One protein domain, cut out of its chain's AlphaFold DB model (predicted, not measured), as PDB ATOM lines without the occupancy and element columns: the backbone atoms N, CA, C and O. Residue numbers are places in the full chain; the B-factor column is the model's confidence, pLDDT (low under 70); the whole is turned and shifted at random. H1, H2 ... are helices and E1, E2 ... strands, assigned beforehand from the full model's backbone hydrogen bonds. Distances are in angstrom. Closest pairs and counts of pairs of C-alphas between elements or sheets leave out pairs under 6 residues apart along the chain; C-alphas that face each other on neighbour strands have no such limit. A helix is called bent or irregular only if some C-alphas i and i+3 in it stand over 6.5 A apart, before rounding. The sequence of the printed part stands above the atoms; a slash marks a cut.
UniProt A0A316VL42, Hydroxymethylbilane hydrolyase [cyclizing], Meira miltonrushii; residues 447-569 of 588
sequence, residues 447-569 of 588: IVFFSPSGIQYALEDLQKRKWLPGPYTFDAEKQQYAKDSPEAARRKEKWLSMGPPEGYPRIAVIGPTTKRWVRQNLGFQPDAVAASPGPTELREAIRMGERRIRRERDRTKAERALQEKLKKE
ATOM      1  N   ILE A 447      57.519 121.232  36.168       98.00
ATOM      2  CA  ILE A 447      56.794 122.104  35.232       98.00
ATOM      3  C   ILE A 447      57.804 122.996  34.502       98.00
ATOM      4  O   ILE A 447      58.651 123.629  35.135       98.00
ATOM      5  N   VAL A 448      57.712 123.063  33.172       98.50
ATOM      6  CA  VAL A 448      58.582 123.863  32.300       98.50
ATOM      7  C   VAL A 448      57.812 125.025  31.678       98.50
ATOM      8  O   VAL A 448      56.862 124.803  30.928       98.50
ATOM      9  N   PHE A 449      58.270 126.259  31.909       98.06
ATOM     10  CA  PHE A 449      57.698 127.458  31.287       98.06
ATOM     11  C   PHE A 449      58.561 128.027  30.158       98.06
ATOM     12  O   PHE A 449      59.743 128.344  30.336       98.06
ATOM     13  N   PHE A 450      57.916 128.248  29.011       97.31
ATOM     14  CA  PHE A 450      58.550 128.760  27.795       97.31
ATOM     15  C   PHE A 450      58.470 130.288  27.638       97.31
ATOM     16  O   PHE A 450      59.234 130.871  26.877       97.31
ATOM     17  N   SER A 451      57.600 130.976  28.382       95.94
ATOM     18  CA  SER A 451      57.510 132.442  28.362       95.94
ATOM     19  C   SER A 451      56.946 133.014  29.669       95.94
ATOM     20  O   SER A 451      56.250 132.297  30.393       95.94
ATOM     21  N   PRO A 452      57.192 134.309  29.967       95.31
ATOM     22  CA  PRO A 452      56.507 135.024  31.045       95.31
ATOM     23  C   PRO A 452      54.982 134.969  30.906       95.31
ATOM     24  O   PRO A 452      54.282 134.667  31.869       95.31
ATOM     25  N   SER A 453      54.477 135.181  29.685       93.31
ATOM     26  CA  SER A 453      53.049 135.151  29.370       93.31
ATOM     27  C   SER A 453      52.422 133.796  29.701       93.31
ATOM     28  O   SER A 453      51.354 133.756  30.299       93.31
ATOM     29  N   GLY A 454      53.100 132.686  29.383       93.94
ATOM     30  CA  GLY A 454      52.634 131.343  29.737       93.94
ATOM     31  C   GLY A 454      52.397 131.189  31.241       93.94
ATOM     32  O   GLY A 454      51.347 130.697  31.640       93.94
ATOM     33  N   ILE A 455      53.315 131.683  32.081       95.31
ATOM     34  CA  ILE A 455      53.098 131.691  33.536       95.31
ATOM     35  C   ILE A 455      51.911 132.590  33.892       95.31
ATOM     36  O   ILE A 455      51.035 132.165  34.634       95.31
ATOM     37  N   GLN A 456      51.867 133.814  33.354       94.62
ATOM     38  CA  GLN A 456      50.855 134.816  33.691       94.62
ATOM     39  C   GLN A 456      49.420 134.332  33.433       94.62
ATOM     40  O   GLN A 456      48.585 134.455  34.325       94.62
ATOM     41  N   TYR A 457      49.129 133.773  32.253       94.56
ATOM     42  CA  TYR A 457      47.767 133.344  31.905       94.56
ATOM     43  C   TYR A 457      47.322 132.069  32.641       94.56
ATOM     44  O   TYR A 457      46.129 131.902  32.867       94.56
ATOM     45  N   ALA A 458      48.246 131.184  33.035       95.19
ATOM     46  CA  ALA A 458      47.917 129.951  33.764       95.19
ATOM     47  C   ALA A 458      48.091 130.051  35.291       95.19
ATOM     48  O   ALA A 458      47.825 129.073  35.992       95.19
ATOM     49  N   LEU A 459      48.551 131.193  35.818       94.25
ATOM     50  CA  LEU A 459      48.921 131.344  37.229       94.25
ATOM     51  C   LEU A 459      47.776 130.957  38.171       94.25
ATOM     52  O   LEU A 459      47.983 130.173  39.092       94.25
ATOM     53  N   GLU A 460      46.573 131.464  37.905       93.00
ATOM     54  CA  GLU A 460      45.390 131.229  38.732       93.00
ATOM     55  C   GLU A 460      44.987 129.743  38.752       93.00
ATOM     56  O   GLU A 460      44.749 129.176  39.818       93.00
ATOM     57  N   ASP A 461      44.980 129.077  37.594       93.81
ATOM     58  CA  ASP A 461      44.683 127.645  37.466       93.81
ATOM     59  C   ASP A 461      45.715 126.771  38.190       93.81
ATOM     60  O   ASP A 461      45.370 125.844  38.926       93.81
ATOM     61  N   LEU A 462      47.000 127.087  38.018       94.31
ATOM     62  CA  LEU A 462      48.093 126.363  38.660       94.31
ATOM     63  C   LEU A 462      48.108 126.593  40.179       94.31
ATOM     64  O   LEU A 462      48.434 125.670  40.927       94.31
ATOM     65  N   GLN A 463      47.703 127.771  40.656       92.56
ATOM     66  CA  GLN A 463      47.524 128.051  42.085       92.56
ATOM     67  C   GLN A 463      46.311 127.317  42.669       92.56
ATOM     68  O   GLN A 463      46.454 126.649  43.695       92.56
ATOM     69  N   LYS A 464      45.155 127.327  41.991       91.56
ATOM     70  CA  LYS A 464      43.963 126.539  42.373       91.56
ATOM     71  C   LYS A 464      44.281 125.042  42.508       91.56
ATOM     72  O   LYS A 464      43.800 124.389  43.432       91.56
ATOM     73  N   ARG A 465      45.147 124.509  41.639       90.25
ATOM     74  CA  ARG A 465      45.625 123.109  41.662       90.25
ATOM     75  C   ARG A 465      46.727 122.826  42.690       90.25
ATOM     76  O   ARG A 465      47.118 121.671  42.841       90.25
ATOM     77  N   LYS A 466      47.260 123.846  43.376       90.31
ATOM     78  CA  LYS A 466      48.483 123.769  44.208       90.31
ATOM     79  C   LYS A 466      49.711 123.258  43.426       90.31
ATOM     80  O   LYS A 466      50.621 122.648  43.986       90.31
ATOM     81  N   TRP A 467      49.741 123.510  42.118       93.00
ATOM     82  CA  TRP A 467      50.874 123.259  41.214       93.00
ATOM     83  C   TRP A 467      51.831 124.460  41.140       93.00
ATOM     84  O   TRP A 467      52.998 124.299  40.799       93.00
ATOM     85  N   LEU A 468      51.369 125.648  41.527       92.69
ATOM     86  CA  LEU A 468      52.200 126.774  41.954       92.69
ATOM     87  C   LEU A 468      51.767 127.212  43.362       92.69
ATOM     88  O   LEU A 468      50.593 127.045  43.705       92.69
ATOM     89  N   PRO A 469      52.671 127.779  44.182       87.12
ATOM     90  CA  PRO A 469      52.268 128.423  45.424       87.12
ATOM     91  C   PRO A 469      51.380 129.633  45.124       87.12
ATOM     92  O   PRO A 469      51.575 130.322  44.119       87.12
ATOM     93  N   GLY A 470      50.416 129.883  46.015       80.38
ATOM     94  CA  GLY A 470      49.569 131.078  45.990       80.38
ATOM     95  C   GLY A 470      50.377 132.387  46.030       80.38
ATOM     96  O   GLY A 470      51.595 132.351  46.237       80.38
ATOM     97  N   PRO A 471      49.727 133.551  45.838       67.56
ATOM     98  CA  PRO A 471      50.395 134.846  45.974       67.56
ATOM     99  C   PRO A 471      51.122 134.913  47.322       67.56
ATOM    100  O   PRO A 471      50.542 134.590  48.357       67.56
ATOM    101  N   TYR A 472      52.408 135.274  47.300       55.91
ATOM    102  CA  TYR A 472      53.272 135.166  48.475       55.91
ATOM    103  C   TYR A 472      52.925 136.235  49.518       55.91
ATOM    104  O   TYR A 472      53.500 137.327  49.543       55.91
ATOM    105  N   THR A 473      51.977 135.907  50.393       44.09
ATOM    106  CA  THR A 473      51.642 136.688  51.580       44.09
ATOM    107  C   THR A 473      52.801 136.622  52.570       44.09
ATOM    108  O   THR A 473      52.856 135.760  53.444       44.09
ATOM    109  N   PHE A 474      53.731 137.569  52.454       47.97
ATOM    110  CA  PHE A 474      54.435 138.047  53.638       47.97
ATOM    111  C   PHE A 474      53.378 138.506  54.652       47.97
ATOM    112  O   PHE A 474      52.571 139.369  54.310       47.97
ATOM    113  N   ASP A 475      53.402 137.963  55.872       40.62
ATOM    114  CA  ASP A 475      52.568 138.416  56.994       40.62
ATOM    115  C   ASP A 475      52.722 139.938  57.177       40.62
ATOM    116  O   ASP A 475      53.701 140.406  57.770       40.62
ATOM    117  N   ALA A 476      51.777 140.724  56.652       41.28
ATOM    118  CA  ALA A 476      51.879 142.185  56.644       41.28
ATOM    119  C   ALA A 476      51.955 142.748  58.075       41.28
ATOM    120  O   ALA A 476      52.752 143.645  58.353       41.28
ATOM    121  N   GLU A 477      51.222 142.119  58.997       41.62
ATOM    122  CA  GLU A 477      51.199 142.401  60.437       41.62
ATOM    123  C   GLU A 477      52.586 142.321  61.102       41.62
ATOM    124  O   GLU A 477      52.830 142.988  62.105       41.62
ATOM    125  N   LYS A 478      53.531 141.551  60.540       43.66
ATOM    126  CA  LYS A 478      54.895 141.400  61.082       43.66
ATOM    127  C   LYS A 478      55.926 142.315  60.413       43.66
ATOM    128  O   LYS A 478      57.072 142.354  60.859       43.66
ATOM    129  N   GLN A 479      55.564 143.063  59.365       47.19
ATOM    130  CA  GLN A 479      56.509 143.942  58.657       47.19
ATOM    131  C   GLN A 479      56.579 145.377  59.186       47.19
ATOM    132  O   GLN A 479      57.566 146.061  58.905       47.19
ATOM    133  N   GLN A 480      55.614 145.831  59.992       45.69
ATOM    134  CA  GLN A 480      55.593 147.210  60.506       45.69
ATOM    135  C   GLN A 480      56.756 147.539  61.472       45.69
ATOM    136  O   GLN A 480      57.014 148.708  61.738       45.69
ATOM    137  N   TYR A 481      57.515 146.525  61.910       44.88
ATOM    138  CA  TYR A 481      58.740 146.646  62.714       44.88
ATOM    139  C   TYR A 481      60.040 146.237  61.986       44.88
ATOM    140  O   TYR A 481      61.105 146.247  62.597       44.88
ATOM    141  N   ALA A 482      59.989 145.833  60.707       48.97
ATOM    142  CA  ALA A 482      61.080 145.066  60.080       48.97
ATOM    143  C   ALA A 482      61.595 145.600  58.726       48.97
ATOM    144  O   ALA A 482      62.378 144.911  58.069       48.97
ATOM    145  N   LYS A 483      61.176 146.795  58.289       48.09
ATOM    146  CA  LYS A 483      61.505 147.319  56.948       48.09
ATOM    147  C   LYS A 483      62.994 147.618  56.729       48.09
ATOM    148  O   LYS A 483      63.498 147.333  55.646       48.09
ATOM    149  N   ASP A 484      63.686 148.103  57.759       53.91
ATOM    150  CA  ASP A 484      65.029 148.697  57.635       53.91
ATOM    151  C   ASP A 484      66.151 147.854  58.278       53.91
ATOM    152  O   ASP A 484      67.253 148.341  58.528       53.91
ATOM    153  N   SER A 485      65.901 146.565  58.547       66.75
ATOM    154  CA  SER A 485      66.922 145.652  59.084       66.75
ATOM    155  C   SER A 485      67.725 144.954  57.972       66.75
ATOM    156  O   SER A 485      67.127 144.299  57.107       66.75
ATOM    157  N   PRO A 486      69.074 144.956  58.018       66.62
ATOM    158  CA  PRO A 486      69.892 144.188  57.078       66.62
ATOM    159  C   PRO A 486      69.672 142.671  57.213       66.62
ATOM    160  O   PRO A 486      69.865 141.932  56.246       66.62
ATOM    161  N   GLU A 487      69.209 142.181  58.370       59.59
ATOM    162  CA  GLU A 487      68.840 140.770  58.525       59.59
ATOM    163  C   GLU A 487      67.542 140.439  57.771       59.59
ATOM    164  O   GLU A 487      67.443 139.375  57.157       59.59
ATOM    165  N   ALA A 488      66.569 141.356  57.738       59.75
ATOM    166  CA  ALA A 488      65.347 141.192  56.950       59.75
ATOM    167  C   ALA A 488      65.650 141.182  55.442       59.75
ATOM    168  O   ALA A 488      65.148 140.316  54.717       59.75
ATOM    169  N   ALA A 489      66.546 142.063  54.981       62.94
ATOM    170  CA  ALA A 489      67.049 142.054  53.607       62.94
ATOM    171  C   ALA A 489      67.733 140.718  53.257       62.94
ATOM    172  O   ALA A 489      67.363 140.077  52.272       62.94
ATOM    173  N   ARG A 490      68.647 140.235  54.110       65.69
ATOM    174  CA  ARG A 490      69.360 138.956  53.933       65.69
ATOM    175  C   ARG A 490      68.429 137.734  53.981       65.69
ATOM    176  O   ARG A 490      68.644 136.765  53.253       65.69
ATOM    177  N   ARG A 491      67.366 137.764  54.795       62.28
ATOM    178  CA  ARG A 491      66.307 136.733  54.802       62.28
ATOM    179  C   ARG A 491      65.501 136.741  53.499       62.28
ATOM    180  O   ARG A 491      65.263 135.672  52.941       62.28
ATOM    181  N   LYS A 492      65.130 137.921  52.989       64.38
ATOM    182  CA  LYS A 492      64.422 138.083  51.707       64.38
ATOM    183  C   LYS A 492      65.281 137.630  50.522       64.38
ATOM    184  O   LYS A 492      64.783 136.926  49.649       64.38
ATOM    185  N   GLU A 493      66.570 137.965  50.518       65.94
ATOM    186  CA  GLU A 493      67.543 137.480  49.533       65.94
ATOM    187  C   GLU A 493      67.674 135.950  49.567       65.94
ATOM    188  O   GLU A 493      67.556 135.309  48.524       65.94
ATOM    189  N   LYS A 494      67.827 135.351  50.758       67.19
ATOM    190  CA  LYS A 494      67.876 133.890  50.924       67.19
ATOM    191  C   LYS A 494      66.602 133.203  50.417       67.19
ATOM    192  O   LYS A 494      66.689 132.152  49.790       67.19
ATOM    193  N   TRP A 495      65.427 133.783  50.655       65.38
ATOM    194  CA  TRP A 495      64.172 133.256  50.109       65.38
ATOM    195  C   TRP A 495      64.163 133.317  48.570       65.38
ATOM    196  O   TRP A 495      63.946 132.306  47.907       65.38
ATOM    197  N   LEU A 496      64.551 134.462  47.995       68.94
ATOM    198  CA  LEU A 496      64.713 134.655  46.547       68.94
ATOM    199  C   LEU A 496      65.851 133.814  45.922       68.94
ATOM    200  O   LEU A 496      65.965 133.774  44.692       68.94
ATOM    201  N   SER A 497      66.704 133.159  46.721       68.94
ATOM    202  CA  SER A 497      67.736 132.221  46.252       68.94
ATOM    203  C   SER A 497      67.292 130.756  46.230       68.94
ATOM    204  O   SER A 497      68.001 129.929  45.664       68.94
ATOM    205  N   MET A 498      66.155 130.421  46.847       78.94
ATOM    206  CA  MET A 498      65.634 129.053  46.913       78.94
ATOM    207  C   MET A 498      64.716 128.723  45.728       78.94
ATOM    208  O   MET A 498      64.241 129.614  45.022       78.94
ATOM    209  N   GLY A 499      64.490 127.421  45.522       83.19
ATOM    210  CA  GLY A 499      63.471 126.898  44.610       83.19
ATOM    211  C   GLY A 499      62.036 127.122  45.118       83.19
ATOM    212  O   GLY A 499      61.834 127.787  46.140       83.19
ATOM    213  N   PRO A 500      61.031 126.538  44.445       86.25
ATOM    214  CA  PRO A 500      59.657 126.465  44.942       86.25
ATOM    215  C   PRO A 500      59.602 125.852  46.355       86.25
ATOM    216  O   PRO A 500      60.448 125.015  46.688       86.25
ATOM    217  N   PRO A 501      58.610 126.206  47.195       84.12
ATOM    218  CA  PRO A 501      58.503 125.638  48.537       84.12
ATOM    219  C   PRO A 501      58.337 124.109  48.527       84.12
ATOM    220  O   PRO A 501      57.781 123.526  47.591       84.12
ATOM    221  N   GLU A 502      58.775 123.450  49.604       80.88
ATOM    222  CA  GLU A 502      58.547 122.013  49.786       80.88
ATOM    223  C   GLU A 502      57.038 121.713  49.719       80.88
ATOM    224  O   GLU A 502      56.224 122.406  50.327       80.88
ATOM    225  N   GLY A 503      56.659 120.715  48.916       82.88
ATOM    226  CA  GLY A 503      55.256 120.414  48.605       82.88
ATOM    227  C   GLY A 503      54.796 120.818  47.198       82.88
ATOM    228  O   GLY A 503      53.815 120.246  46.728       82.88
ATOM    229  N   TYR A 504      55.531 121.649  46.452       90.62
ATOM    230  CA  TYR A 504      55.200 122.023  45.058       90.62
ATOM    231  C   TYR A 504      55.945 121.175  43.996       90.62
ATOM    232  O   TYR A 504      56.770 120.326  44.359       90.62
ATOM    233  N   PRO A 505      55.590 121.258  42.698       93.75
ATOM    234  CA  PRO A 505      56.427 120.806  41.578       93.75
ATOM    235  C   PRO A 505      57.746 121.585  41.491       93.75
ATOM    236  O   PRO A 505      57.817 122.729  41.941       93.75
ATOM    237  N   ARG A 506      58.774 121.002  40.860       95.06
ATOM    238  CA  ARG A 506      60.006 121.730  40.507       95.06
ATOM    239  C   ARG A 506      59.789 122.583  39.261       95.06
ATOM    240  O   ARG A 506      59.102 122.151  38.337       95.06
ATOM    241  N   ILE A 507      60.380 123.774  39.206       97.38
ATOM    242  CA  ILE A 507      60.158 124.730  38.111       97.38
ATOM    243  C   ILE A 507      61.396 124.866  37.227       97.38
ATOM    244  O   ILE A 507      62.446 125.332  37.670       97.38
ATOM    245  N   ALA A 508      61.254 124.525  35.949       98.12
ATOM    246  CA  ALA A 508      62.225 124.825  34.904       98.12
ATOM    247  C   ALA A 508      61.744 125.999  34.038       98.12
ATOM    248  O   ALA A 508      60.545 126.173  33.806       98.12
ATOM    249  N   VAL A 509      62.675 126.800  33.518       98.31
ATOM    250  CA  VAL A 509      62.364 127.873  32.559       98.31
ATOM    251  C   VAL A 509      63.329 127.872  31.377       98.31
ATOM    252  O   VAL A 509      64.524 127.625  31.539       98.31
ATOM    253  N   ILE A 510      62.821 128.210  30.190       97.00
ATOM    254  CA  ILE A 510      63.596 128.168  28.937       97.00
ATOM    255  C   ILE A 510      64.640 129.298  28.790       97.00
ATOM    256  O   ILE A 510      65.404 129.306  27.832       97.00
ATOM    257  N   GLY A 511      64.683 130.280  29.705       95.38
ATOM    258  CA  GLY A 511      65.702 131.332  29.641       95.38
ATOM    259  C   GLY A 511      65.567 132.508  30.625       95.38
ATOM    260  O   GLY A 511      64.644 132.555  31.451       95.38
ATOM    261  N   PRO A 512      66.485 133.499  30.545       95.69
ATOM    262  CA  PRO A 512      66.674 134.528  31.576       95.69
ATOM    263  C   PRO A 512      65.507 135.504  31.785       95.69
ATOM    264  O   PRO A 512      65.335 136.029  32.885       95.69
ATOM    265  N   THR A 513      64.689 135.773  30.765       96.25
ATOM    266  CA  THR A 513      63.522 136.668  30.901       96.25
ATOM    267  C   THR A 513      62.416 136.007  31.720       96.25
ATOM    268  O   THR A 513      61.939 136.597  32.687       96.25
ATOM    269  N   THR A 514      62.101 134.742  31.433       96.62
ATOM    270  CA  THR A 514      61.190 133.924  32.246       96.62
ATOM    271  C   THR A 514      61.741 133.732  33.667       96.62
ATOM    272  O   THR A 514      60.992 133.859  34.633       96.62
ATOM    273  N   LYS A 515      63.066 133.549  33.830       96.06
ATOM    274  CA  LYS A 515      63.723 133.503  35.153       96.06
ATOM    275  C   LYS A 515      63.493 134.778  35.977       96.06
ATOM    276  O   LYS A 515      63.180 134.688  37.164       96.06
ATOM    277  N   ARG A 516      63.662 135.959  35.365       94.81
ATOM    278  CA  ARG A 516      63.429 137.257  36.027       94.81
ATOM    279  C   ARG A 516      61.979 137.388  36.485       94.81
ATOM    280  O   ARG A 516      61.766 137.676  37.659       94.81
ATOM    281  N   TRP A 517      61.022 137.074  35.609       94.75
ATOM    282  CA  TRP A 517      59.590 137.131  35.916       94.75
ATOM    283  C   TRP A 517      59.214 136.228  37.100       94.75
ATOM    284  O   TRP A 517      58.583 136.701  38.039       94.75
ATOM    285  N   VAL A 518      59.675 134.966  37.128       92.94
ATOM    286  CA  VAL A 518      59.443 134.052  38.270       92.94
ATOM    287  C   VAL A 518      59.978 134.650  39.576       92.94
ATOM    288  O   VAL A 518      59.248 134.710  40.563       92.94
ATOM    289  N   ARG A 519      61.210 135.181  39.570       90.94
ATOM    290  CA  ARG A 519      61.816 135.790  40.766       90.94
ATOM    291  C   ARG A 519      61.102 137.064  41.228       90.94
ATOM    292  O   ARG A 519      61.074 137.334  42.423       90.94
ATOM    293  N   GLN A 520      60.561 137.852  40.303       89.00
ATOM    294  CA  GLN A 520      59.861 139.103  40.611       89.00
ATOM    295  C   GLN A 520      58.430 138.861  41.110       89.00
ATOM    296  O   GLN A 520      58.022 139.498  42.077       89.00
ATOM    297  N   ASN A 521      57.703 137.922  40.495       90.06
ATOM    298  CA  ASN A 521      56.254 137.796  40.674       90.06
ATOM    299  C   ASN A 521      55.836 136.594  41.533       90.06
ATOM    300  O   ASN A 521      54.781 136.644  42.158       90.06
ATOM    301  N   LEU A 522      56.641 135.523  41.587       89.12
ATOM    302  CA  LEU A 522      56.369 134.337  42.418       89.12
ATOM    303  C   LEU A 522      57.253 134.265  43.678       89.12
ATOM    304  O   LEU A 522      56.991 133.465  44.572       89.12
ATOM    305  N   GLY A 523      58.289 135.104  43.775       85.88
ATOM    306  CA  GLY A 523      59.094 135.280  44.989       85.88
ATOM    307  C   GLY A 523      60.162 134.210  45.260       85.88
ATOM    308  O   GLY A 523      60.821 134.284  46.292       85.88
ATOM    309  N   PHE A 524      60.379 133.259  44.350       88.69
ATOM    310  CA  PHE A 524      61.435 132.234  44.413       88.69
ATOM    311  C   PHE A 524      62.212 132.173  43.083       88.69
ATOM    312  O   PHE A 524      61.829 132.821  42.109       88.69
ATOM    313  N   GLN A 525      63.312 131.419  43.001       92.00
ATOM    314  CA  GLN A 525      64.018 131.176  41.733       92.00
ATOM    315  C   GLN A 525      63.618 129.832  41.100       92.00
ATOM    316  O   GLN A 525      63.388 128.867  41.821       92.00
ATOM    317  N   PRO A 526      63.577 129.721  39.757       95.38
ATOM    318  CA  PRO A 526      63.450 128.426  39.091       95.38
ATOM    319  C   PRO A 526      64.551 127.455  39.522       95.38
ATOM    320  O   PRO A 526      65.717 127.842  39.651       95.38
ATOM    321  N   ASP A 527      64.193 126.185  39.669       95.44
ATOM    322  CA  ASP A 527      65.132 125.108  39.962       95.44
ATOM    323  C   ASP A 527      66.141 124.904  38.835       95.44
ATOM    324  O   ASP A 527      67.329 124.697  39.100       95.44
ATOM    325  N   ALA A 528      65.654 124.992  37.597       96.69
ATOM    326  CA  ALA A 528      66.411 124.837  36.365       96.69
ATOM    327  C   ALA A 528      66.178 126.028  35.422       96.69
ATOM    328  O   ALA A 528      65.077 126.573  35.321       96.69
ATOM    329  N   VAL A 529      67.229 126.424  34.705       97.38
ATOM    330  CA  VAL A 529      67.202 127.482  33.689       97.38
ATOM    331  C   VAL A 529      68.025 126.978  32.510       97.38
ATOM    332  O   VAL A 529      69.204 126.685  32.696       97.38
ATOM    333  N   ALA A 530      67.417 126.852  31.332       96.62
ATOM    334  CA  ALA A 530      68.145 126.446  30.131       96.62
ATOM    335  C   ALA A 530      69.186 127.516  29.739       96.62
ATOM    336  O   ALA A 530      68.941 128.716  29.891       96.62
ATOM    337  N   ALA A 531      70.361 127.079  29.273       94.56
ATOM    338  CA  ALA A 531      71.452 127.979  28.877       94.56
ATOM    339  C   ALA A 531      71.149 128.712  27.556       94.56
ATOM    340  O   ALA A 531      71.462 129.891  27.403       94.56
ATOM    341  N   SER A 532      70.489 128.009  26.639       93.69
ATOM    342  CA  SER A 532      69.906 128.495  25.389       93.69
ATOM    343  C   SER A 532      68.428 128.053  25.341       93.69
ATOM    344  O   SER A 532      68.032 127.176  26.119       93.69
ATOM    345  N   PRO A 533      67.591 128.597  24.439       90.88
ATOM    346  CA  PRO A 533      66.230 128.109  24.236       90.88
ATOM    347  C   PRO A 533      66.195 126.833  23.366       90.88
ATOM    348  O   PRO A 533      65.598 126.824  22.289       90.88
ATOM    349  N   GLY A 534      66.859 125.768  23.829       94.69
ATOM    350  CA  GLY A 534      67.015 124.492  23.123       94.69
ATOM    351  C   GLY A 534      66.515 123.268  23.918       94.69
ATOM    352  O   GLY A 534      66.511 123.295  25.155       94.69
ATOM    353  N   PRO A 535      66.097 122.174  23.243       95.69
ATOM    354  CA  PRO A 535      65.669 120.932  23.898       95.69
ATOM    355  C   PRO A 535      66.735 120.282  24.784       95.69
ATOM    356  O   PRO A 535      66.461 119.916  25.930       95.69
ATOM    357  N   THR A 536      67.959 120.167  24.269       94.44
ATOM    358  CA  THR A 536      69.087 119.517  24.950       94.44
ATOM    359  C   THR A 536      69.501 120.311  26.186       94.44
ATOM    360  O   THR A 536      69.704 119.754  27.263       94.44
ATOM    361  N   GLU A 537      69.549 121.634  26.066       95.94
ATOM    362  CA  GLU A 537      69.922 122.560  27.129       95.94
ATOM    363  C   GLU A 537      68.841 122.663  28.214       95.94
ATOM    364  O   GLU A 537      69.168 122.847  29.387       95.94
ATOM    365  N   LEU A 538      67.564 122.468  27.862       96.62
ATOM    366  CA  LEU A 538      66.488 122.268  28.834       96.62
ATOM    367  C   LEU A 538      66.640 120.932  29.580       96.62
ATOM    368  O   LEU A 538      66.571 120.915  30.813       96.62
ATOM    369  N   ARG A 539      66.857 119.819  28.862       94.44
ATOM    370  CA  ARG A 539      67.067 118.488  29.464       94.44
ATOM    371  C   ARG A 539      68.249 118.497  30.433       94.44
ATOM    372  O   ARG A 539      68.142 117.928  31.524       94.44
ATOM    373  N   GLU A 540      69.340 119.154  30.049       93.31
ATOM    374  CA  GLU A 540      70.552 119.282  30.858       93.31
ATOM    375  C   GLU A 540      70.339 120.191  32.072       93.31
ATOM    376  O   GLU A 540      70.724 119.828  33.187       93.31
ATOM    377  N   ALA A 541      69.651 121.324  31.910       95.31
ATOM    378  CA  ALA A 541      69.289 122.183  33.035       95.31
ATOM    379  C   ALA A 541      68.419 121.442  34.066       95.31
ATOM    380  O   ALA A 541      68.637 121.592  35.271       95.31
ATOM    381  N   ILE A 542      67.483 120.598  33.613       94.00
ATOM    382  CA  ILE A 542      66.706 119.702  34.480       94.00
ATOM    383  C   ILE A 542      67.636 118.691  35.173       94.00
ATOM    384  O   ILE A 542      67.618 118.614  36.402       94.00
ATOM    385  N   ARG A 543      68.507 117.980  34.435       91.12
ATOM    386  CA  ARG A 543      69.470 117.005  35.000       91.12
ATOM    387  C   ARG A 543      70.338 117.631  36.100       91.12
ATOM    388  O   ARG A 543      70.512 117.044  37.170       91.12
ATOM    389  N   MET A 544      70.843 118.840  35.871       90.62
ATOM    390  CA  MET A 544      71.669 119.575  36.831       90.62
ATOM    391  C   MET A 544      70.865 120.121  38.020       90.62
ATOM    392  O   MET A 544      71.350 120.076  39.154       90.62
ATOM    393  N   GLY A 545      69.619 120.554  37.802       90.12
ATOM    394  CA  GLY A 545      68.686 120.920  38.871       90.12
ATOM    395  C   GLY A 545      68.407 119.752  39.824       90.12
ATOM    396  O   GLY A 545      68.502 119.910  41.040       90.12
ATOM    397  N   GLU A 546      68.161 118.551  39.294       88.00
ATOM    398  CA  GLU A 546      67.949 117.343  40.107       88.00
ATOM    399  C   GLU A 546      69.194 116.944  40.905       88.00
ATOM    400  O   GLU A 546      69.090 116.644  42.100       88.00
ATOM    401  N   ARG A 547      70.380 117.013  40.284       86.31
ATOM    402  CA  ARG A 547      71.668 116.791  40.967       86.31
ATOM    403  C   ARG A 547      71.876 117.778  42.122       86.31
ATOM    404  O   ARG A 547      72.351 117.363  43.181       86.31
ATOM    405  N   ARG A 548      71.500 119.056  41.963       87.19
ATOM    406  CA  ARG A 548      71.566 120.068  43.038       87.19
ATOM    407  C   ARG A 548      70.592 119.746  44.174       87.19
ATOM    408  O   ARG A 548      71.023 119.577  45.313       87.19
ATOM    409  N   ILE A 549      69.308 119.596  43.854       85.38
ATOM    410  CA  ILE A 549      68.224 119.417  44.835       85.38
ATOM    411  C   ILE A 549      68.421 118.138  45.652       85.38
ATOM    412  O   ILE A 549      68.189 118.132  46.863       85.38
ATOM    413  N   ARG A 550      68.922 117.061  45.032       82.44
ATOM    414  CA  ARG A 550      69.294 115.846  45.764       82.44
ATOM    415  C   ARG A 550      70.391 116.111  46.794       82.44
ATOM    416  O   ARG A 550      70.218 115.738  47.949       82.44
ATOM    417  N   ARG A 551      71.489 116.770  46.407       85.12
ATOM    418  CA  ARG A 551      72.602 117.099  47.323       85.12
ATOM    419  C   ARG A 551      72.135 117.980  48.485       85.12
ATOM    420  O   ARG A 551      72.534 117.746  49.620       85.12
ATOM    421  N   GLU A 552      71.259 118.947  48.223       83.38
ATOM    422  CA  GLU A 552      70.674 119.826  49.248       83.38
ATOM    423  C   GLU A 552      69.772 119.057  50.228       83.38
ATOM    424  O   GLU A 552      69.908 119.210  51.447       83.38
ATOM    425  N   ARG A 553      68.901 118.176  49.720       80.94
ATOM    426  CA  ARG A 553      68.050 117.284  50.527       80.94
ATOM    427  C   ARG A 553      68.877 116.317  51.373       80.94
ATOM    428  O   ARG A 553      68.611 116.158  52.562       80.94
ATOM    429  N   ASP A 554      69.874 115.679  50.770       82.19
ATOM    430  CA  ASP A 554      70.685 114.651  51.422       82.19
ATOM    431  C   ASP A 554      71.601 115.284  52.492       82.19
ATOM    432  O   ASP A 554      71.713 114.738  53.592       82.19
ATOM    433  N   ARG A 555      72.117 116.505  52.255       86.19
ATOM    434  CA  ARG A 555      72.768 117.336  53.288       86.19
ATOM    435  C   ARG A 555      71.810 117.670  54.436       86.19
ATOM    436  O   ARG A 555      72.136 117.412  55.589       86.19
ATOM    437  N   THR A 556      70.608 118.166  54.135       83.06
ATOM    438  CA  THR A 556      69.594 118.519  55.152       83.06
ATOM    439  C   THR A 556      69.178 117.298  55.988       83.06
ATOM    440  O   THR A 556      68.936 117.408  57.191       83.06
ATOM    441  N   LYS A 557      69.131 116.102  55.384       83.12
ATOM    442  CA  LYS A 557      68.888 114.837  56.092       83.12
ATOM    443  C   LYS A 557      70.036 114.489  57.049       83.12
ATOM    444  O   LYS A 557      69.766 114.086  58.179       83.12
ATOM    445  N   ALA A 558      71.290 114.669  56.628       88.81
ATOM    446  CA  ALA A 558      72.460 114.462  57.483       88.81
ATOM    447  C   ALA A 558      72.520 115.475  58.644       88.81
ATOM    448  O   ALA A 558      72.755 115.080  59.785       88.81
ATOM    449  N   GLU A 559      72.225 116.753  58.383       90.31
ATOM    450  CA  GLU A 559      72.120 117.811  59.400       90.31
ATOM    451  C   GLU A 559      71.059 117.471  60.464       90.31
ATOM    452  O   GLU A 559      71.344 117.538  61.662       90.31
ATOM    453  N   ARG A 560      69.855 117.034  60.053       88.69
ATOM    454  CA  ARG A 560      68.795 116.589  60.981       88.69
ATOM    455  C   ARG A 560      69.221 115.367  61.801       88.69
ATOM    456  O   ARG A 560      69.073 115.386  63.019       88.69
ATOM    457  N   ALA A 561      69.808 114.348  61.169       90.44
ATOM    458  CA  ALA A 561      70.278 113.145  61.864       90.44
ATOM    459  C   ALA A 561      71.387 113.448  62.893       90.44
ATOM    460  O   ALA A 561      71.404 112.864  63.978       90.44
ATOM    461  N   LEU A 562      72.283 114.396  62.594       93.25
ATOM    462  CA  LEU A 562      73.300 114.865  63.536       93.25
ATOM    463  C   LEU A 562      72.672 115.610  64.726       93.25
ATOM    464  O   LEU A 562      73.047 115.355  65.868       93.25
ATOM    465  N   GLN A 563      71.682 116.478  64.488       90.56
ATOM    466  CA  GLN A 563      70.953 117.161  65.566       90.56
ATOM    467  C   GLN A 563      70.158 116.189  66.452       90.56
ATOM    468  O   GLN A 563      70.125 116.365  67.670       90.56
ATOM    469  N   GLU A 564      69.533 115.159  65.877       92.81
ATOM    470  CA  GLU A 564      68.849 114.103  66.636       92.81
ATOM    471  C   GLU A 564      69.831 113.280  67.480       92.81
ATOM    472  O   GLU A 564      69.540 112.992  68.644       92.81
ATOM    473  N   LYS A 565      71.015 112.961  66.938       93.12
ATOM    474  CA  LYS A 565      72.090 112.296  67.685       93.12
ATOM    475  C   LYS A 565      72.554 113.146  68.874       93.12
ATOM    476  O   LYS A 565      72.526 112.652  69.998       93.12
ATOM    477  N   LEU A 566      72.888 114.419  68.649       93.50
ATOM    478  CA  LEU A 566      73.352 115.329  69.705       93.50
ATOM    479  C   LEU A 566      72.303 115.506  70.815       93.50
ATOM    480  O   LEU A 566      72.633 115.369  71.988       93.50
ATOM    481  N   LYS A 567      71.023 115.700  70.466       91.56
ATOM    482  CA  LYS A 567      69.919 115.778  71.447       91.56
ATOM    483  C   LYS A 567      69.737 114.484  72.246       91.56
ATOM    484  O   LYS A 567      69.347 114.524  73.413       91.56
ATOM    485  N   LYS A 568      70.002 113.323  71.636       91.06
ATOM    486  CA  LYS A 568      69.959 112.024  72.323       91.06
ATOM    487  C   LYS A 568      71.130 111.860  73.297       91.06
ATOM    488  O   LYS A 568      70.922 111.342  74.389       91.06
ATOM    489  N   GLU A 569      72.324 112.310  72.919       89.62
ATOM    490  CA  GLU A 569      73.531 112.283  73.759       89.62
ATOM    491  C   GLU A 569      73.424 113.271  74.934       89.62
ATOM    492  O   GLU A 569      73.679 112.896  76.076       89.62
TER     493      GLU A 569
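What this domain is: This is residues 447 to 569 of the 588 residues of the protein "Hydroxymethylbilane hydrolyase [cyclizing]" of Meira miltonrushii (UniProt A0A316VL42). A small body with a short two-stranded sheet, E1 and E2, between helix H3 on one side and the first part of a very long helix H4 on the other; H1 packs at the beginning of H3. The far part of H4, residues 550 to 569, sticks out as a straight arm, and residues 473 to 478 and 480 to 487 stand free in a second projection that leads into H2. The printed part has 123 residues with four named helices and two named strands, in the order E1, H1, H2, E2, H3, H4; the sheet, E1 next to E2, is parallel and the class is mostly helix. The whole is loose, with a radius of gyration of the C-alphas of 17.0 A and spans of 52 by 38 by 29 A.

Where its parts are: E1, residues 447 to 449, begins at C-alpha 447 (56.794, 122.104, 35.232) and is 6.7 A long. H1, residues 452 to 464, is 18.9 A long and irregular: C-alphas 457 and 460 are 7.5 A apart. H2 is residues 486 to 496, 15.1 A. E2, residues 506 to 509, measures 10.3 A. H3, residues 512 to 521, measures 14.2 A. H4, residues 535 to 569, runs 51.2 A from C-alpha 535 (65.669, 120.932, 23.898) to C-alpha 569 (73.531, 112.283, 73.759).

How they stand to each other: E1 and E2 are parallel neighbours at 20 degrees, with N 447 and O 506 at 2.8 A and N 508 and O 447 at 2.9 A, within hydrogen-bond range. E1, H1, H2 and E2 form a strand-helix-strand unit, two parallel neighbour strands with helices between, whose crossover is right-handed. Residues 508 to 509 of E2 also pair, parallel, with residues 528 to 529. The closest C-alphas of E2 and H3 are those of Val 509 and Lys 515, 6.3 A; those of E2 and H4 are Ala 508 and Ile 542, 6.8 A. H1 touches H3 with residue 452 alone, the C-alphas of Pro 452 and Thr 514 being 5.0 A apart; they run the same way at a steep tilt of 41 degrees. H2 and H3 are close but not clearly touching, with the C-alphas of Leu 496 and Arg 519 closest at 6.6 A. H4 is apart from H1, H2 and H3. Every O i to N i+4 pair is within hydrogen-bond range in H2, H3 and H4; in H1, 7 of 9 are.

The domain as a whole: The C-alphas farthest apart, those of Ser 453 and Glu 569, are 54.0 A apart. The body without the stretches that stand free has 89 residues and spans 43 by 29 by 23 A. The printed part has no cut. The links from H1 to H2, 21 residues, and from H3 to H4, 13 residues, are long. The mean pLDDT of the printed part is 83.8; residues 471 to 497 are under 70.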